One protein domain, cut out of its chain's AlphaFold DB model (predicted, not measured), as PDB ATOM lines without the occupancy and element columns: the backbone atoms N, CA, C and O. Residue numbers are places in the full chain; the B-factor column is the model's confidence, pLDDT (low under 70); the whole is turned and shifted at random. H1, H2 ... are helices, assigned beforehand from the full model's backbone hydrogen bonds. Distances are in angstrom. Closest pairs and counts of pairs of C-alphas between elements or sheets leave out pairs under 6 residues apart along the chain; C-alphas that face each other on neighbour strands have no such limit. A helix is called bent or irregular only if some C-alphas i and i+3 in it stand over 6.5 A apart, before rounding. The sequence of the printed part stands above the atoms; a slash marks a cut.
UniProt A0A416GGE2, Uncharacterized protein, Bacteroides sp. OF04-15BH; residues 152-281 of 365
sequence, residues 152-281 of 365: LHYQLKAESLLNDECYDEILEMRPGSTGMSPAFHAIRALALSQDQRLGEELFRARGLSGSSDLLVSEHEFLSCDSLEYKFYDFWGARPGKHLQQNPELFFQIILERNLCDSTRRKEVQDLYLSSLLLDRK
ATOM      1  N   LEU A 152      20.620  43.019 -17.800       88.31
ATOM      2  CA  LEU A 152      21.193  41.696 -18.020       88.31
ATOM      3  C   LEU A 152      22.565  41.806 -18.689       88.31
ATOM      4  O   LEU A 152      23.507  41.167 -18.241       88.31
ATOM      5  N   HIS A 153      22.693  42.644 -19.717       89.31
ATOM      6  CA  HIS A 153      23.959  42.825 -20.432       89.31
ATOM      7  C   HIS A 153      25.058  43.398 -19.537       89.31
ATOM      8  O   HIS A 153      26.177  42.896 -19.549       89.31
ATOM      9  N   TYR A 154      24.738  44.386 -18.695       89.31
ATOM     10  CA  TYR A 154      25.697  44.903 -17.712       89.31
ATOM     11  C   TYR A 154      26.096  43.851 -16.678       89.31
ATOM     12  O   TYR A 154      27.261  43.807 -16.289       89.31
ATOM     13  N   GLN A 155      25.158  43.009 -16.239       90.38
ATOM     14  CA  GLN A 155      25.469  41.918 -15.323       90.38
ATOM     15  C   GLN A 155      26.417  40.905 -15.966       90.38
ATOM     16  O   GLN A 155      27.465  40.626 -15.399       90.38
ATOM     17  N   LEU A 156      26.079  40.392 -17.150       90.56
ATOM     18  CA  LEU A 156      26.890  39.379 -17.829       90.56
ATOM     19  C   LEU A 156      28.289  39.903 -18.155       90.56
ATOM     20  O   LEU A 156      29.273  39.198 -17.950       90.56
ATOM     21  N   LYS A 157      28.389  41.168 -18.575       91.06
ATOM     22  CA  LYS A 157      29.680  41.816 -18.781       91.06
ATOM     23  C   LYS A 157      30.477  41.940 -17.480       91.06
ATOM     24  O   LYS A 157      31.673  41.676 -17.478       91.06
ATOM     25  N   ALA A 158      29.837  42.315 -16.370       91.06
ATOM     26  CA  ALA A 158      30.501  42.386 -15.067       91.06
ATOM     27  C   ALA A 158      30.994  41.016 -14.591       91.06
ATOM     28  O   ALA A 158      32.082  40.923 -14.036       91.06
ATOM     29  N   GLU A 159      30.210  39.962 -14.813       91.25
ATOM     30  CA  GLU A 159      30.590  38.594 -14.465       91.25
ATOM     31  C   GLU A 159      31.771  38.093 -15.305       91.25
ATOM     32  O   GLU A 159      32.711  37.518 -14.760       91.25
ATOM     33  N   SER A 160      31.753  38.369 -16.612       89.06
ATOM     34  CA  SER A 160      32.857  38.068 -17.530       89.06
ATOM     35  C   SER A 160      34.149  38.773 -17.095       89.06
ATOM     36  O   SER A 160      35.173  38.129 -16.879       89.06
ATOM     37  N   LEU A 161      34.076  40.081 -16.824       91.19
ATOM     38  CA  LEU A 161      35.221  40.866 -16.349       91.19
ATOM     39  C   LEU A 161      35.715  40.439 -14.963       91.19
ATOM     40  O   LEU A 161      36.913  40.502 -14.701       91.19
ATOM     41  N   LEU A 162      34.817  39.997 -14.075       90.81
ATOM     42  CA  LEU A 162      35.203  39.420 -12.786       90.81
ATOM     43  C   LEU A 162      35.979  38.113 -12.986       90.81
ATOM     44  O   LEU A 162      36.955  37.871 -12.281       90.81
ATOM     45  N   ASN A 163      35.554  37.274 -13.932       89.00
ATOM     46  CA  ASN A 163      36.244  36.027 -14.241       89.00
ATOM     47  C   ASN A 163      37.652  36.262 -14.814       89.00
ATOM     48  O   ASN A 163      38.553  35.478 -14.509       89.00
ATOM     49  N   ASP A 164      37.810  37.336 -15.590       88.56
ATOM     50  CA  ASP A 164      39.067  37.787 -16.201       88.56
ATOM     51  C   ASP A 164      39.905  38.700 -15.275       88.56
ATOM     52  O   ASP A 164      40.944  39.210 -15.690       88.56
ATOM     53  N   GLU A 165      39.463  38.926 -14.029       88.88
ATOM     54  CA  GLU A 165      40.125  39.769 -13.011       88.88
ATOM     55  C   GLU A 165      40.370  41.234 -13.446       88.88
ATOM     56  O   GLU A 165      41.220  41.942 -12.905       88.88
ATOM     57  N   CYS A 166      39.586  41.738 -14.404       90.94
ATOM     58  CA  CYS A 166      39.715  43.086 -14.963       90.94
ATOM     59  C   CYS A 166      38.848  44.104 -14.201       90.94
ATOM     60  O   CYS A 166      37.843  44.606 -14.712       90.94
ATOM     61  N   TYR A 167      39.227  44.419 -12.958       89.19
ATOM     62  CA  TYR A 167      38.442  45.289 -12.068       89.19
ATOM     63  C   TYR A 167      38.313  46.742 -12.551       89.19
ATOM     64  O   TYR A 167      37.259  47.350 -12.356       89.19
ATOM     65  N   ASP A 168      39.325  47.291 -13.223       90.00
ATOM     66  CA  ASP A 168      39.308  48.679 -13.707       90.00
ATOM     67  C   ASP A 168      38.166  48.921 -14.706       90.00
ATOM     68  O   ASP A 168      37.398  49.880 -14.577       90.00
ATOM     69  N   GLU A 169      37.971  47.991 -15.647       90.12
ATOM     70  CA  GLU A 169      36.881  48.060 -16.623       90.12
ATOM     71  C   GLU A 169      35.506  48.011 -15.942       90.12
ATOM     72  O   GLU A 169      34.567  48.687 -16.374       90.12
ATOM     73  N   ILE A 170      35.386  47.272 -14.831       90.00
ATOM     74  CA  ILE A 170      34.151  47.196 -14.038       90.00
ATOM     75  C   ILE A 170      33.799  48.554 -13.429       90.00
ATOM     76  O   ILE A 170      32.623  48.938 -13.383       90.00
ATOM     77  N   LEU A 171      34.804  49.305 -12.984       88.38
ATOM     78  CA  LEU A 171      34.617  50.628 -12.393       88.38
ATOM     79  C   LEU A 171      34.246  51.681 -13.441       88.38
ATOM     80  O   LEU A 171      33.405  52.553 -13.168       88.38
ATOM     81  N   GLU A 172      34.813  51.574 -14.644       88.94
ATOM     82  CA  GLU A 172      34.505  52.448 -15.778       88.94
ATOM     83  C   GLU A 172      33.092  52.245 -16.332       88.94
ATOM     84  O   GLU A 172      32.517  53.182 -16.903       88.94
ATOM     85  N   MET A 173      32.491  51.068 -16.118       86.50
ATOM     86  CA  MET A 173      31.110  50.820 -16.518       86.50
ATOM     87  C   MET A 173      30.169  51.851 -15.886       86.50
ATOM     88  O   MET A 173      30.024  51.970 -14.662       86.50
ATOM     89  N   ARG A 174      29.487  52.600 -16.756       81.06
ATOM     90  CA  ARG A 174      28.467  53.581 -16.386       81.06
ATOM     91  C   ARG A 174      27.094  52.991 -16.668       81.06
ATOM     92  O   ARG A 174      26.606  53.137 -17.789       81.06
ATOM     93  N   PRO A 175      26.460  52.349 -15.672       74.50
ATOM     94  CA  PRO A 175      25.107  51.862 -15.845       74.50
ATOM     95  C   PRO A 175      24.169  53.019 -16.213       74.50
ATOM     96  O   PRO A 175      24.324  54.147 -15.731       74.50
ATOM     97  N   GLY A 176      23.198  52.733 -17.081       68.31
ATOM     98  CA  GLY A 176      22.157  53.683 -17.470       68.31
ATOM     99  C   GLY A 176      21.260  54.114 -16.299       68.31
ATOM    100  O   GLY A 176      21.500  53.819 -15.132       68.31
ATOM    101  N   SER A 177      20.175  54.836 -16.593       59.28
ATOM    102  CA  SER A 177      19.223  55.292 -15.564       59.28
ATOM    103  C   SER A 177      18.400  54.172 -14.913       59.28
ATOM    104  O   SER A 177      17.732  54.427 -13.913       59.28
ATOM    105  N   THR A 178      18.415  52.972 -15.488       63.75
ATOM    106  CA  THR A 178      17.655  51.804 -15.033       63.75
ATOM    107  C   THR A 178      18.343  51.153 -13.831       63.75
ATOM    108  O   THR A 178      19.567  51.064 -13.795       63.75
ATOM    109  N   GLY A 179      17.568  50.704 -12.837       68.50
ATOM    110  CA  GLY A 179      18.110  49.961 -11.694       68.50
ATOM    111  C   GLY A 179      18.840  48.694 -12.154       68.50
ATOM    112  O   GLY A 179      18.299  47.940 -12.967       68.50
ATOM    113  N   MET A 180      20.060  48.488 -11.656       81.81
ATOM    114  CA  MET A 180      20.918  47.356 -12.019       81.81
ATOM    115  C   MET A 180      20.599  46.114 -11.182       81.81
ATOM    116  O   MET A 180      19.723  46.143 -10.314       81.81
ATOM    117  N   SER A 181      21.232  44.983 -11.499       83.62
ATOM    118  CA  SER A 181      21.079  43.766 -10.705       83.62
ATOM    119  C   SER A 181      21.870  43.834  -9.394       83.62
ATOM    120  O   SER A 181      22.909  44.495  -9.354       83.62
ATOM    121  N   PRO A 182      21.404  43.148  -8.331       84.69
ATOM    122  CA  PRO A 182      22.161  42.997  -7.091       84.69
ATOM    123  C   PRO A 182      23.552  42.403  -7.342       84.69
ATOM    124  O   PRO A 182      24.538  43.010  -6.942       84.69
ATOM    125  N   ALA A 183      23.648  41.335  -8.145       87.50
ATOM    126  CA  ALA A 183      24.923  40.780  -8.606       87.50
ATOM    127  C   ALA A 183      25.885  41.832  -9.192       87.50
ATOM    128  O   ALA A 183      27.049  41.889  -8.803       87.50
ATOM    129  N   PHE A 184      25.411  42.726 -10.071       89.56
ATOM    130  CA  PHE A 184      26.248  43.809 -10.607       89.56
ATOM    131  C   PHE A 184      26.743  44.758  -9.504       89.56
ATOM    132  O   PHE A 184      27.903  45.176  -9.515       89.56
ATOM    133  N   HIS A 185      25.877  45.113  -8.552       88.81
ATOM    134  CA  HIS A 185      26.249  45.970  -7.427       88.81
ATOM    135  C   HIS A 185      27.286  45.312  -6.513       88.81
ATOM    136  O   HIS A 185      28.245  45.985  -6.137       88.81
ATOM    137  N   ALA A 186      27.152  44.016  -6.246       90.00
ATOM    138  CA  ALA A 186      28.097  43.247  -5.449       90.00
ATOM    139  C   ALA A 186      29.466  43.130  -6.141       90.00
ATOM    140  O   ALA A 186      30.488  43.432  -5.523       90.00
ATOM    141  N   ILE A 187      29.500  42.798  -7.440       91.50
ATOM    142  CA  ILE A 187      30.743  42.756  -8.233       91.50
ATOM    143  C   ILE A 187      31.422  44.131  -8.227       91.50
ATOM    144  O   ILE A 187      32.624  44.243  -7.986       91.50
ATOM    145  N   ARG A 188      30.651  45.204  -8.448       91.06
ATOM    146  CA  ARG A 188      31.182  46.571  -8.431       91.06
ATOM    147  C   ARG A 188      31.700  46.966  -7.047       91.06
ATOM    148  O   ARG A 188      32.718  47.646  -6.966       91.06
ATOM    149  N   ALA A 189      31.010  46.587  -5.973       90.81
ATOM    150  CA  ALA A 189      31.458  46.852  -4.610       90.81
ATOM    151  C   ALA A 189      32.770  46.118  -4.304       90.81
ATOM    152  O   ALA A 189      33.672  46.713  -3.717       90.81
ATOM    153  N   LEU A 190      32.914  44.874  -4.767       91.06
ATOM    154  CA  LEU A 190      34.168  44.132  -4.672       91.06
ATOM    155  C   LEU A 190      35.295  44.844  -5.438       91.06
ATOM    156  O   LEU A 190      36.336  45.121  -4.843       91.06
ATOM    157  N   ALA A 191      35.061  45.247  -6.691       91.75
ATOM    158  CA  ALA A 191      36.036  46.004  -7.484       91.75
ATOM    159  C   ALA A 191      36.441  47.334  -6.810       91.75
ATOM    160  O   ALA A 191      37.618  47.669  -6.727       91.75
ATOM    161  N   LEU A 192      35.472  48.071  -6.252       91.50
ATOM    162  CA  LEU A 192      35.722  49.316  -5.515       91.50
ATOM    163  C   LEU A 192      36.498  49.097  -4.214       91.50
ATOM    164  O   LEU A 192      37.237  49.988  -3.792       91.50
ATOM    165  N   SER A 193      36.286  47.958  -3.552       90.69
ATOM    166  CA  SER A 193      37.017  47.615  -2.335       90.69
ATOM    167  C   SER A 193      38.492  47.361  -2.640       90.69
ATOM    168  O   SER A 193      39.338  47.902  -1.932       90.69
ATOM    169  N   GLN A 194      38.803  46.661  -3.740       88.56
ATOM    170  CA  GLN A 194      40.185  46.409  -4.156       88.56
ATOM    171  C   GLN A 194      40.944  47.692  -4.518       88.56
ATOM    172  O   GLN A 194      42.094  47.851  -4.116       88.56
ATOM    173  N   ASP A 195      40.290  48.645  -5.189       88.56
ATOM    174  CA  ASP A 195      40.879  49.959  -5.506       88.56
ATOM    175  C   ASP A 195      40.826  50.948  -4.312       88.56
ATOM    176  O   ASP A 195      41.107  52.134  -4.463       88.56
ATOM    177  N   GLN A 196      40.416  50.505  -3.110       87.56
ATOM    178  CA  GLN A 196      40.295  51.329  -1.887       87.56
ATOM    179  C   GLN A 196      39.434  52.598  -2.057       87.56
ATOM    180  O   GLN A 196      39.601  53.603  -1.364       87.56
ATOM    181  N   ARG A 197      38.468  52.561  -2.981       89.81
ATOM    182  CA  ARG A 197      37.575  53.686  -3.320       89.81
ATOM    183  C   ARG A 197      36.133  53.451  -2.914       89.81
ATOM    184  O   ARG A 197      35.261  54.271  -3.218       89.81
ATOM    185  N   LEU A 198      35.859  52.365  -2.194       90.31
ATOM    186  CA  LEU A 198      34.514  52.021  -1.748       90.31
ATOM    187  C   LEU A 198      33.858  53.180  -0.980       90.31
ATOM    188  O   LEU A 198      32.777  53.637  -1.355       90.31
ATOM    189  N   GLY A 199      34.548  53.744   0.014       86.00
ATOM    190  CA  GLY A 199      34.048  54.887   0.785       86.00
ATOM    191  C   GLY A 199      33.957  56.217   0.011       86.00
ATOM    192  O   GLY A 199      33.392  57.181   0.527       86.00
ATOM    193  N   GLU A 200      34.479  56.300  -1.214       88.50
ATOM    194  CA  GLU A 200      34.463  57.504  -2.065       88.50
ATOM    195  C   GLU A 200      33.382  57.469  -3.160       88.50
ATOM    196  O   GLU A 200      32.907  58.525  -3.610       88.50
ATOM    197  N   GLU A 201      33.016  56.266  -3.621       87.81
ATOM    198  CA  GLU A 201      32.184  56.092  -4.814       87.81
ATOM    199  C   GLU A 201      30.936  55.233  -4.643       87.81
ATOM    200  O   GLU A 201      30.047  55.319  -5.496       87.81
ATOM    201  N   LEU A 202      30.813  54.451  -3.567       87.75
ATOM    202  CA  LEU A 202      29.693  53.523  -3.396       87.75
ATOM    203  C   LEU A 202      28.332  54.220  -3.554       87.75
ATOM    204  O   LEU A 202      27.493  53.781  -4.337       87.75
ATOM    205  N   PHE A 203      28.137  55.368  -2.900       87.00
ATOM    206  CA  PHE A 203      26.865  56.098  -2.942       87.00
ATOM    207  C   PHE A 203      26.681  56.950  -4.206       87.00
ATOM    208  O   PHE A 203      25.594  57.483  -4.445       87.00
ATOM    209  N   ARG A 204      27.704  57.054  -5.069       82.62
ATOM    210  CA  ARG A 204      27.565  57.688  -6.391       82.62
ATOM    211  C   ARG A 204      26.816  56.788  -7.366       82.62
ATOM    212  O   ARG A 204      26.160  57.299  -8.281       82.62
ATOM    213  N   ALA A 205      26.917  55.471  -7.184       72.00
ATOM    214  CA  ALA A 205      26.214  54.509  -8.010       72.00
ATOM    215  C   ALA A 205      24.692  54.593  -7.777       72.00
ATOM    216  O   ALA A 205      24.170  54.729  -6.663       72.00
ATOM    217  N   ARG A 206      23.939  54.553  -8.877       68.25
ATOM    218  CA  ARG A 206      22.475  54.496  -8.838       68.25
ATOM    219  C   ARG A 206      22.038  53.043  -8.704       68.25
ATOM    220  O   ARG A 206      22.611  52.197  -9.373       68.25
ATOM    221  N   GLY A 207      21.015  52.788  -7.891       69.94
ATOM    222  CA  GLY A 207      20.357  51.478  -7.822       69.94
ATOM    223  C   GLY A 207      20.576  50.692  -6.531       69.94
ATOM    224  O   GLY A 207      19.761  49.824  -6.260       69.94
ATOM    225  N   LEU A 208      21.574  51.048  -5.711       76.06
ATOM    226  CA  LEU A 208      21.761  50.439  -4.387       76.06
ATOM    227  C   LEU A 208      20.539  50.705  -3.504       76.06
ATOM    228  O   LEU A 208      20.156  51.871  -3.328       76.06
ATOM    229  N   SER A 209      19.951  49.626  -2.991       71.50
ATOM    230  CA  SER A 209      18.746  49.625  -2.161       71.50
ATOM    231  C   SER A 209      19.037  49.346  -0.684       71.50
ATOM    232  O   SER A 209      18.338  49.875   0.176       71.50
ATOM    233  N   GLY A 210      20.085  48.576  -0.388       82.56
ATOM    234  CA  GLY A 210      20.475  48.228   0.976       82.56
ATOM    235  C   GLY A 210      21.778  47.439   1.016       82.56
ATOM    236  O   GLY A 210      22.417  47.224  -0.017       82.56
ATOM    237  N   SER A 211      22.187  47.008   2.212       84.00
ATOM    238  CA  SER A 211      23.435  46.259   2.370       84.00
ATOM    239  C   SER A 211      23.409  44.910   1.655       84.00
ATOM    240  O   SER A 211      24.463  44.457   1.215       84.00
ATOM    241  N   SER A 212      22.234  44.283   1.496       82.62
ATOM    242  CA  SER A 212      22.072  42.984   0.823       82.62
ATOM    243  C   SER A 212      22.629  42.971  -0.598       82.62
ATOM    244  O   SER A 212      23.102  41.936  -1.043       82.62
ATOM    245  N   ASP A 213      22.649  44.125  -1.271       84.75
ATOM    246  CA  ASP A 213      23.199  44.279  -2.624       84.75
ATOM    247  C   ASP A 213      24.742  44.194  -2.663       84.75
ATOM    248  O   ASP A 213      25.331  44.256  -3.741       84.75
ATOM    249  N   LEU A 214      25.415  44.089  -1.508       85.75
ATOM    250  CA  LEU A 214      26.860  43.845  -1.408       85.75
ATOM    251  C   LEU A 214      27.227  42.359  -1.505       85.75
ATOM    252  O   LEU A 214      28.384  42.040  -1.782       85.75
ATOM    253  N   LEU A 215      26.277  41.462  -1.236       86.56
ATOM    254  CA  LEU A 215      26.471  40.016  -1.307       86.56
ATOM    255  C   LEU A 215      25.666  39.450  -2.473       86.56
ATOM    256  O   LEU A 215      24.603  39.960  -2.813       86.56
ATOM    257  N   VAL A 216      26.164  38.369  -3.066       83.06
ATOM    258  CA  VAL A 216      25.464  37.676  -4.153       83.06
ATOM    259  C   VAL A 216      24.738  36.465  -3.588       83.06
ATOM    260  O   VAL A 216      25.343  35.642  -2.895       83.06
ATOM    261  N   SER A 217      23.434  36.361  -3.841       75.88
ATOM    262  CA  SER A 217      22.662  35.196  -3.402       75.88
ATOM    263  C   SER A 217      22.984  33.949  -4.240       75.88
ATOM    264  O   SER A 217      23.593  34.035  -5.308       75.88
ATOM    265  N   GLU A 218      22.615  32.764  -3.741       65.00
ATOM    266  CA  GLU A 218      22.839  31.521  -4.495       65.00
ATOM    267  C   GLU A 218      22.077  31.585  -5.833       65.00
ATOM    268  O   GLU A 218      20.891  31.919  -5.848       65.00
ATOM    269  N   HIS A 219      22.748  31.236  -6.938       67.44
ATOM    270  CA  HIS A 219      22.212  31.231  -8.314       67.44
ATOM    271  C   HIS A 219      21.946  32.601  -8.966       67.44
ATOM    272  O   HIS A 219      21.277  32.671  -9.998       67.44
ATOM    273  N   GLU A 220      22.464  33.697  -8.406       74.25
ATOM    274  CA  GLU A 220      22.388  35.004  -9.072       74.25
ATOM    275  C   GLU A 220      23.398  35.169 -10.214       74.25
ATOM    276  O   GLU A 220      23.124  35.929 -11.146       74.25
ATOM    277  N   PHE A 221      24.528  34.457 -10.159       79.38
ATOM    278  CA  PHE A 221      25.495  34.404 -11.253       79.38
ATOM    279  C   PHE A 221      24.981  33.510 -12.382       79.38
ATOM    280  O   PHE A 221      24.551  32.383 -12.145       79.38
ATOM    281  N   LEU A 222      25.018  34.023 -13.611       78.25
ATOM    282  CA  LEU A 222      24.429  33.366 -14.785       78.25
ATOM    283  C   LEU A 222      25.489  32.779 -15.721       78.25
ATOM    284  O   LEU A 222      25.205  31.864 -16.492       78.25
ATOM    285  N   SER A 223      26.696  33.337 -15.700       72.62
ATOM    286  CA  SER A 223      27.782  32.971 -16.611       72.62
ATOM    287  C   SER A 223      28.570  31.741 -16.174       72.62
ATOM    288  O   SER A 223      29.049  31.018 -17.042       72.62
ATOM    289  N   CYS A 224      28.745  31.513 -14.866       74.38
ATOM    290  CA  CYS A 224      29.508  30.380 -14.355       74.38
ATOM    291  C   CYS A 224      29.219  30.077 -12.877       74.38
ATOM    292  O   CYS A 224      29.303  30.966 -12.032       74.38
ATOM    293  N   ASP A 225      29.012  28.801 -12.540       74.88
ATOM    294  CA  ASP A 225      28.806  28.355 -11.151       74.88
ATOM    295  C   ASP A 225      30.078  28.509 -10.305       74.88
ATOM    296  O   ASP A 225      30.026  28.747  -9.099       74.88
ATOM    297  N   SER A 226      31.253  28.420 -10.941       78.06
ATOM    298  CA  SER A 226      32.538  28.626 -10.260       78.06
ATOM    299  C   SER A 226      32.791  30.090  -9.880       78.06
ATOM    300  O   SER A 226      33.625  30.365  -9.014       78.06
ATOM    301  N   LEU A 227      32.056  31.031 -10.485       82.50
ATOM    302  CA  LEU A 227      32.220  32.457 -10.223       82.50
ATOM    303  C   LEU A 227      31.824  32.810  -8.791       82.50
ATOM    304  O   LEU A 227      32.461  33.658  -8.173       82.50
ATOM    305  N   GLU A 228      30.829  32.112  -8.233       82.56
ATOM    306  CA  GLU A 228      30.453  32.282  -6.832       82.56
ATOM    307  C   GLU A 228      31.630  31.958  -5.909       82.56
ATOM    308  O   GLU A 228      31.940  32.724  -4.994       82.56
ATOM    309  N   TYR A 229      32.336  30.859  -6.184       81.69
ATOM    310  CA  TYR A 229      33.523  30.492  -5.422       81.69
ATOM    311  C   TYR A 229      34.612  31.550  -5.556       81.69
ATOM    312  O   TYR A 229      35.119  31.986  -4.532       81.69
ATOM    313  N   LYS A 230      34.918  32.027  -6.769       84.62
ATOM    314  CA  LYS A 230      35.910  33.100  -6.973       84.62
ATOM    315  C   LYS A 230      35.542  34.393  -6.241       84.62
ATOM    316  O   LYS A 230      36.403  35.024  -5.634       84.62
ATOM    317  N   PHE A 231      34.266  34.774  -6.271       87.50
ATOM    318  CA  PHE A 231      33.772  35.973  -5.599       87.50
ATOM    319  C   PHE A 231      33.975  35.894  -4.080       87.50
ATOM    320  O   PHE A 231      34.490  36.832  -3.475       87.50
ATOM    321  N   TYR A 232      33.619  34.764  -3.462       87.19
ATOM    322  CA  TYR A 232      33.747  34.575  -2.014       87.19
ATOM    323  C   TYR A 232      35.159  34.176  -1.554       87.19
ATOM    324  O   TYR A 232      35.518  34.446  -0.405       87.19
ATOM    325  N   ASP A 233      35.982  33.592  -2.429       84.56
ATOM    326  CA  ASP A 233      37.389  33.259  -2.155       84.56
ATOM    327  C   ASP A 233      38.218  34.513  -1.847       84.56
ATOM    328  O   ASP A 233      39.136  34.488  -1.025       84.56
ATOM    329  N   PHE A 234      37.810  35.660  -2.394       81.06
ATOM    330  CA  PHE A 234      38.377  36.953  -2.032       81.06
ATOM    331  C   PHE A 234      38.320  37.213  -0.514       81.06
ATOM    332  O   PHE A 234      39.311  37.643   0.081       81.06
ATOM    333  N   TRP A 235      37.209  36.867   0.142       81.31
ATOM    334  CA  TRP A 235      37.040  37.003   1.593       81.31
ATOM    335  C   TRP A 235      37.407  35.736   2.381       81.31
ATOM    336  O   TRP A 235      37.414  35.761   3.611       81.31
ATOM    337  N   GLY A 236      37.686  34.617   1.710       79.94
ATOM    338  CA  GLY A 236      37.980  33.332   2.355       79.94
ATOM    339  C   GLY A 236      36.793  32.717   3.111       79.94
ATOM    340  O   GLY A 236      36.972  31.781   3.892       79.94
ATOM    341  N   ALA A 237      35.577  33.239   2.920       83.69
ATOM    342  CA  ALA A 237      34.373  32.778   3.606       83.69
ATOM    343  C   ALA A 237      33.121  32.972   2.743       83.69
ATOM    344  O   ALA A 237      32.982  33.974   2.046       83.69
ATOM    345  N   ARG A 238      32.170  32.036   2.853       84.94
ATOM    346  CA  ARG A 238      30.870  32.089   2.168       84.94
ATOM    347  C   ARG A 238      29.741  32.318   3.182       84.94
ATOM    348  O   ARG A 238      29.715  31.635   4.213       84.94
ATOM    349  N   PRO A 239      28.808  33.251   2.933       84.31
ATOM    350  CA  PRO A 239      27.678  33.484   3.816       84.31
ATOM    351  C   PRO A 239      26.688  32.317   3.725       84.31
ATOM    352  O   PRO A 239      26.337  31.858   2.643       84.31
ATOM    353  N   GLY A 240      26.183  31.863   4.872       81.19
ATOM    354  CA  GLY A 240      24.997  31.004   4.901       81.19
ATOM    355  C   GLY A 240      23.725  31.782   4.531       81.19
ATOM    356  O   GLY A 240      23.706  33.012   4.584       81.19
ATOM    357  N   LYS A 241      22.620  31.077   4.252       78.75
ATOM    358  CA  LYS A 241      21.331  31.678   3.831       78.75
ATOM    359  C   LYS A 241      20.825  32.802   4.749       78.75
ATOM    360  O   LYS A 241      20.306  33.806   4.278       78.75
ATOM    361  N   HIS A 242      21.011  32.670   6.064       77.06
ATOM    362  CA  HIS A 242      20.619  33.700   7.040       77.06
ATOM    363  C   HIS A 242      21.550  34.928   7.062       77.06
ATOM    364  O   HIS A 242      21.126  36.016   7.449       77.06
ATOM    365  N   LEU A 243      22.811  34.763   6.653       81.19
ATOM    366  CA  LEU A 243      23.823  35.824   6.618       81.19
ATOM    367  C   LEU A 243      23.756  36.648   5.328       81.19
ATOM    368  O   LEU A 243      24.103  37.821   5.361       81.19
ATOM    369  N   GLN A 244      23.236  36.087   4.230       77.50
ATOM    370  CA  GLN A 244      22.970  36.848   3.000       77.50
ATOM    371  C   GLN A 244      22.005  38.022   3.242       77.50
ATOM    372  O   GLN A 244      22.140  39.076   2.629       77.50
ATOM    373  N   GLN A 245      21.068  37.867   4.184       79.00
ATOM    374  CA  GLN A 245      20.135  38.926   4.584       79.00
ATOM    375  C   GLN A 245      20.757  39.959   5.534       79.00
ATOM    376  O   GLN A 245      20.199  41.038   5.690       79.00
ATOM    377  N   ASN A 246      21.888  39.639   6.175       84.75
ATOM    378  CA  ASN A 246      22.575  40.523   7.120       84.75
ATOM    379  C   ASN A 246      24.085  40.597   6.814       84.75
ATOM    380  O   ASN A 246      24.897  40.035   7.560       84.75
ATOM    381  N   PRO A 247      24.478  41.304   5.742       85.50
ATOM    382  CA  PRO A 247      25.877  41.458   5.330       85.50
ATOM    383  C   PRO A 247      26.779  42.058   6.406       85.50
ATOM    384  O   PRO A 247      27.949  41.692   6.501       85.50
ATOM    385  N   GLU A 248      26.239  42.926   7.263       87.94
ATOM    386  CA  GLU A 248      26.991  43.506   8.382       87.94
ATOM    387  C   GLU A 248      27.568  42.431   9.310       87.94
ATOM    388  O   GLU A 248      28.739  42.492   9.680       87.94
ATOM    389  N   LEU A 249      26.765  41.410   9.639       88.81
ATOM    390  CA  LEU A 249      27.150  40.331  10.540       88.81
ATOM    391  C   LEU A 249      28.171  39.430   9.858       88.81
ATOM    392  O   LEU A 249      29.107  38.958  10.496       88.81
ATOM    393  N   PHE A 250      28.012  39.218   8.554       90.44
ATOM    394  CA  PHE A 250      28.954  38.446   7.762       90.44
ATOM    395  C   PHE A 250      30.348  39.086   7.758       90.44
ATOM    396  O   PHE A 250      31.316  38.436   8.161       90.44
ATOM    397  N   PHE A 251      30.454  40.370   7.405       90.88
ATOM    398  CA  PHE A 251      31.743  41.065   7.416       90.88
ATOM    399  C   PHE A 251      32.305  41.221   8.834       90.88
ATOM    400  O   PHE A 251      33.512  41.086   9.034       90.88
ATOM    401  N   GLN A 252      31.450  41.421   9.841       90.44
ATOM    402  CA  GLN A 252      31.879  41.443  11.239       90.44
ATOM    403  C   GLN A 252      32.520  40.111  11.661       90.44
ATOM    404  O   GLN A 252      33.607  40.116  12.235       90.44
ATOM    405  N   ILE A 253      31.897  38.972  11.335       89.75
ATOM    406  CA  ILE A 253      32.437  37.639  11.647       89.75
ATOM    407  C   ILE A 253      33.803  37.436  10.984       89.75
ATOM    408  O   ILE A 253      34.713  36.903  11.621       89.75
ATOM    409  N   ILE A 254      33.961  37.874   9.732       89.75
ATOM    410  CA  ILE A 254      35.236  37.793   9.008       89.75
ATOM    411  C   ILE A 254      36.335  38.579   9.741       89.75
ATOM    412  O   ILE A 254      37.437  38.059   9.937       89.75
ATOM    413  N   LEU A 255      36.026  39.803  10.183       89.69
ATOM    414  CA  LEU A 255      36.969  40.673  10.891       89.69
ATOM    415  C   LEU A 255      37.325  40.158  12.290       89.69
ATOM    416  O   LEU A 255      38.482  40.267  12.697       89.69
ATOM    417  N   GLU A 256      36.358  39.605  13.025       89.38
ATOM    418  CA  GLU A 256      36.562  39.084  14.383       89.38
ATOM    419  C   GLU A 256      37.338  37.765  14.391       89.38
ATOM    420  O   GLU A 256      38.184  37.544  15.259       89.38
ATOM    421  N   ARG A 257      37.079  36.891  13.413       87.00
ATOM    422  CA  ARG A 257      37.747  35.588  13.293       87.00
ATOM    423  C   ARG A 257      39.063  35.643  12.517       87.00
ATOM    424  O   ARG A 257      39.719  34.612  12.410       87.00
ATOM    425  N   ASN A 258      39.454  36.818  12.010       82.94
ATOM    426  CA  ASN A 258      40.633  37.025  11.162       82.94
ATOM    427  C   ASN A 258      40.704  36.016   9.998       82.94
ATOM    428  O   ASN A 258      41.736  35.385   9.782       82.94
ATOM    429  N   LEU A 259      39.594  35.845   9.271       83.06
ATOM    430  CA  LEU A 259      39.518  34.896   8.147       83.06
ATOM    431  C   LEU A 259      40.231  35.399   6.882       83.06
ATOM    432  O   LEU A 259      40.505  34.605   5.989       83.06
ATOM    433  N   CYS A 260      40.536  36.697   6.808       80.56
ATOM    434  CA  CYS A 260      41.231  37.309   5.678       80.56
ATOM    435  C   CYS A 260      42.662  37.719   6.029       80.56
ATOM    436  O   CYS A 260      42.960  38.093   7.167       80.56
ATOM    437  N   ASP A 261      43.509  37.759   5.002       81.38
ATOM    438  CA  ASP A 261      44.871  38.274   5.089       81.38
ATOM    439  C   ASP A 261      44.929  39.748   5.514       81.38
ATOM    440  O   ASP A 261      43.994  40.532   5.343       81.38
ATOM    441  N   SER A 262      46.089  40.149   6.043       76.81
ATOM    442  CA  SER A 262      46.331  41.517   6.523       76.81
ATOM    443  C   SER A 262      46.123  42.606   5.461       76.81
ATOM    444  O   SER A 262      45.709  43.712   5.807       76.81
ATOM    445  N   THR A 263      46.370  42.291   4.187       76.62
ATOM    446  CA  THR A 263      46.127  43.176   3.038       76.62
ATOM    447  C   THR A 263      44.631  43.381   2.830       76.62
ATOM    448  O   THR A 263      44.161  44.518   2.841       76.62
ATOM    449  N   ARG A 264      43.878  42.276   2.791       83.31
ATOM    450  CA  ARG A 264      42.433  42.278   2.535       83.31
ATOM    451  C   ARG A 264      41.589  42.766   3.699       83.31
ATOM    452  O   ARG A 264      40.432  43.148   3.551       83.31
ATOM    453  N   ARG A 265      42.177  42.805   4.893       86.12
ATOM    454  CA  ARG A 265      41.499  43.276   6.099       86.12
ATOM    455  C   ARG A 265      40.945  44.694   5.943       86.12
ATOM    456  O   ARG A 265      39.867  44.960   6.463       86.12
ATOM    457  N   LYS A 266      41.648  45.584   5.233       87.81
ATOM    458  CA  LYS A 266      41.169  46.954   4.974       87.81
ATOM    459  C   LYS A 266      39.947  46.970   4.056       87.81
ATOM    460  O   LYS A 266      38.969  47.639   4.366       87.81
ATOM    461  N   GLU A 267      39.962  46.170   2.993       89.81
ATOM    462  CA  GLU A 267      38.834  46.036   2.061       89.81
ATOM    463  C   GLU A 267      37.568  45.555   2.789       89.81
ATOM    464  O   GLU A 267      36.483  46.115   2.624       89.81
ATOM    465  N   VAL A 268      37.714  44.560   3.671       90.38
ATOM    466  CA  VAL A 268      36.601  44.033   4.476       90.38
ATOM    467  C   VAL A 268      36.119  45.045   5.522       90.38
ATOM    468  O   VAL A 268      34.919  45.122   5.787       90.38
ATOM    469  N   GLN A 269      37.014  45.849   6.107       91.31
ATOM    470  CA  GLN A 269      36.628  46.945   7.007       91.31
ATOM    471  C   GLN A 269      35.748  47.967   6.288       91.31
ATOM    472  O   GLN A 269      34.710  48.360   6.825       91.31
ATOM    473  N   ASP A 270      36.117  48.346   5.067       92.00
ATOM    474  CA  ASP A 270      35.331  49.279   4.266       92.00
ATOM    475  C   ASP A 270      33.985  48.679   3.862       92.00
ATOM    476  O   ASP A 270      32.968  49.371   3.923       92.00
ATOM    477  N   LEU A 271      33.933  47.395   3.502       92.00
ATOM    478  CA  LEU A 271      32.677  46.693   3.209       92.00
ATOM    479  C   LEU A 271      31.764  46.630   4.439       92.00
ATOM    480  O   LEU A 271      30.573  46.926   4.336       92.00
ATOM    481  N   TYR A 272      32.321  46.342   5.618       93.75
ATOM    482  CA  TYR A 272      31.589  46.367   6.882       93.75
ATOM    483  C   TYR A 272      31.027  47.763   7.185       93.75
ATOM    484  O   TYR A 272      29.822  47.916   7.387       93.75
ATOM    485  N   LEU A 273      31.863  48.804   7.157       94.06
ATOM    486  CA  LEU A 273      31.426  50.182   7.405       94.06
ATOM    487  C   LEU A 273      30.377  50.636   6.384       94.06
ATOM    488  O   LEU A 273      29.382  51.268   6.744       94.06
ATOM    489  N   SER A 274      30.562  50.265   5.121       93.31
ATOM    490  CA  SER A 274      29.627  50.570   4.044       93.31
ATOM    491  C   SER A 274      28.294  49.843   4.202       93.31
ATOM    492  O   SER A 274      27.254  50.446   3.945       93.31
ATOM    493  N   SER A 275      28.294  48.594   4.683       92.81
ATOM    494  CA  SER A 275      27.065  47.845   4.974       92.81
ATOM    495  C   SER A 275      26.208  48.546   6.037       92.81
ATOM    496  O   SER A 275      25.004  48.710   5.843       92.81
ATOM    497  N   LEU A 276      26.833  49.092   7.089       94.00
ATOM    498  CA  LEU A 276      26.139  49.866   8.125       94.00
ATOM    499  C   LEU A 276      25.523  51.153   7.569       94.00
ATOM    500  O   LEU A 276      24.411  51.525   7.945       94.00
ATOM    501  N   LEU A 277      26.237  51.845   6.676       93.81
ATOM    502  CA  LEU A 277      25.732  53.059   6.033       93.81
ATOM    503  C   LEU A 277      24.580  52.756   5.068       93.81
ATOM    504  O   LEU A 277      23.587  53.485   5.062       93.81
ATOM    505  N   LEU A 278      24.674  51.675   4.288       92.00
ATOM    506  CA  LEU A 278      23.597  51.242   3.395       92.00
ATOM    507  C   LEU A 278      22.312  50.917   4.171       92.00
ATOM    508  O   LEU A 278      21.236  51.327   3.741       92.00
ATOM    509  N   ASP A 279      22.429  50.296   5.347       92.19
ATOM    510  CA  ASP A 279      21.295  49.988   6.233       92.19
ATOM    511  C   ASP A 279      20.911  51.143   7.171       92.19
ATOM    512  O   ASP A 279      20.076  50.986   8.065       92.19
ATOM    513  N   ARG A 280      21.515  52.325   6.986       92.31
ATOM    514  CA  ARG A 280      21.264  53.543   7.774       92.31
ATOM    515  C   ARG A 280      21.537  53.394   9.280       92.31
ATOM    516  O   ARG A 280      21.064  54.204  10.083       92.31
ATOM    517  N   LYS A 281      22.362  52.424   9.681       92.75
ATOM    518  CA  LYS A 281      22.794  52.171  11.068       92.75
ATOM    519  C   LYS A 281      23.928  53.118  11.471       92.75
ATOM    520  O   LYS A 281      25.034  52.700  11.813       92.75
TER     521      LYS A 281
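AT A GLANCE: This is residues 152 to 281 of the 365 residues of an uncharacterized protein of Bacteroides sp. OF04-15BH (UniProt A0A416GGE2). Three helical hairpins, H1 with H2, H3 with H4 and H8 with H9, follow one another through a rounded body, with H3 in the middle. Short H5 packs on H3, H8 and H9, and H6 packs on H1. The printed part has 130 residues with nine named helices, H1 to H9 in chain order, and no named strand: all helix. It is compact, with a radius of gyration of the C-alphas of 13.4 A and spans of 37 by 31 by 27 A.

IN THESE COORDINATES: Find C-alpha 152 at (21.193, 41.696, -18.020); H1 runs from there to 163, 16.5 A. Next come H2, residues 167 to 172, H3, 182 to 194, 18.6 A, and H4, 198 to 204, irregular, with C-alphas 200 and 203 7.8 A apart. Read on through H5, 211 to 214, H6, 226 to 233, H7, 241 to 244, and H8, 247 to 257, 15.5 A. H9, 264 to 278, 20.9 A, ends at (23.597, 51.242, 3.395).

HOW THE PARTS SIT: Start at H3, the hub, touching five helices. Look for these closest C-alphas: Gln 155 of H1 and Phe 184, 5.1 A; Tyr 167 of H2 and Ala 191, 5.2 A; Leu 192 and Leu 198 of H4, 4.8 A; Ala 186 and Leu 214 of H5, 4.3 A; Ser 193 and Glu 267 of H9, 5.0 A. H8 and H9 touch at a shallow tilt of 31 degrees, opposite ways, closest at C-alphas 251 and 272, 5.3 A. H6 touches H1, closest at C-alphas 227 and 163, 6.7 A. H7 and H8 only just touch, only at the corner, with 3 pairs of C-alphas within 8 A. Every O i to N i+4 pair is within hydrogen-bond range in H1, H2, H3, H6, H8 and H9; H4 has 1 of 3, and 2 of 4 O i to N i+3 pairs; H5 and H7 are too short for an i+4 pair.

THE WHOLE: The two farthest C-alphas, Ser 177 and Arg 257, are 39.5 A apart. The printed part has no cut, and its one long link is H5 to H6. Look for pLDDT under 70 at residues 176 to 179, 206 to 207 and 218 to 219.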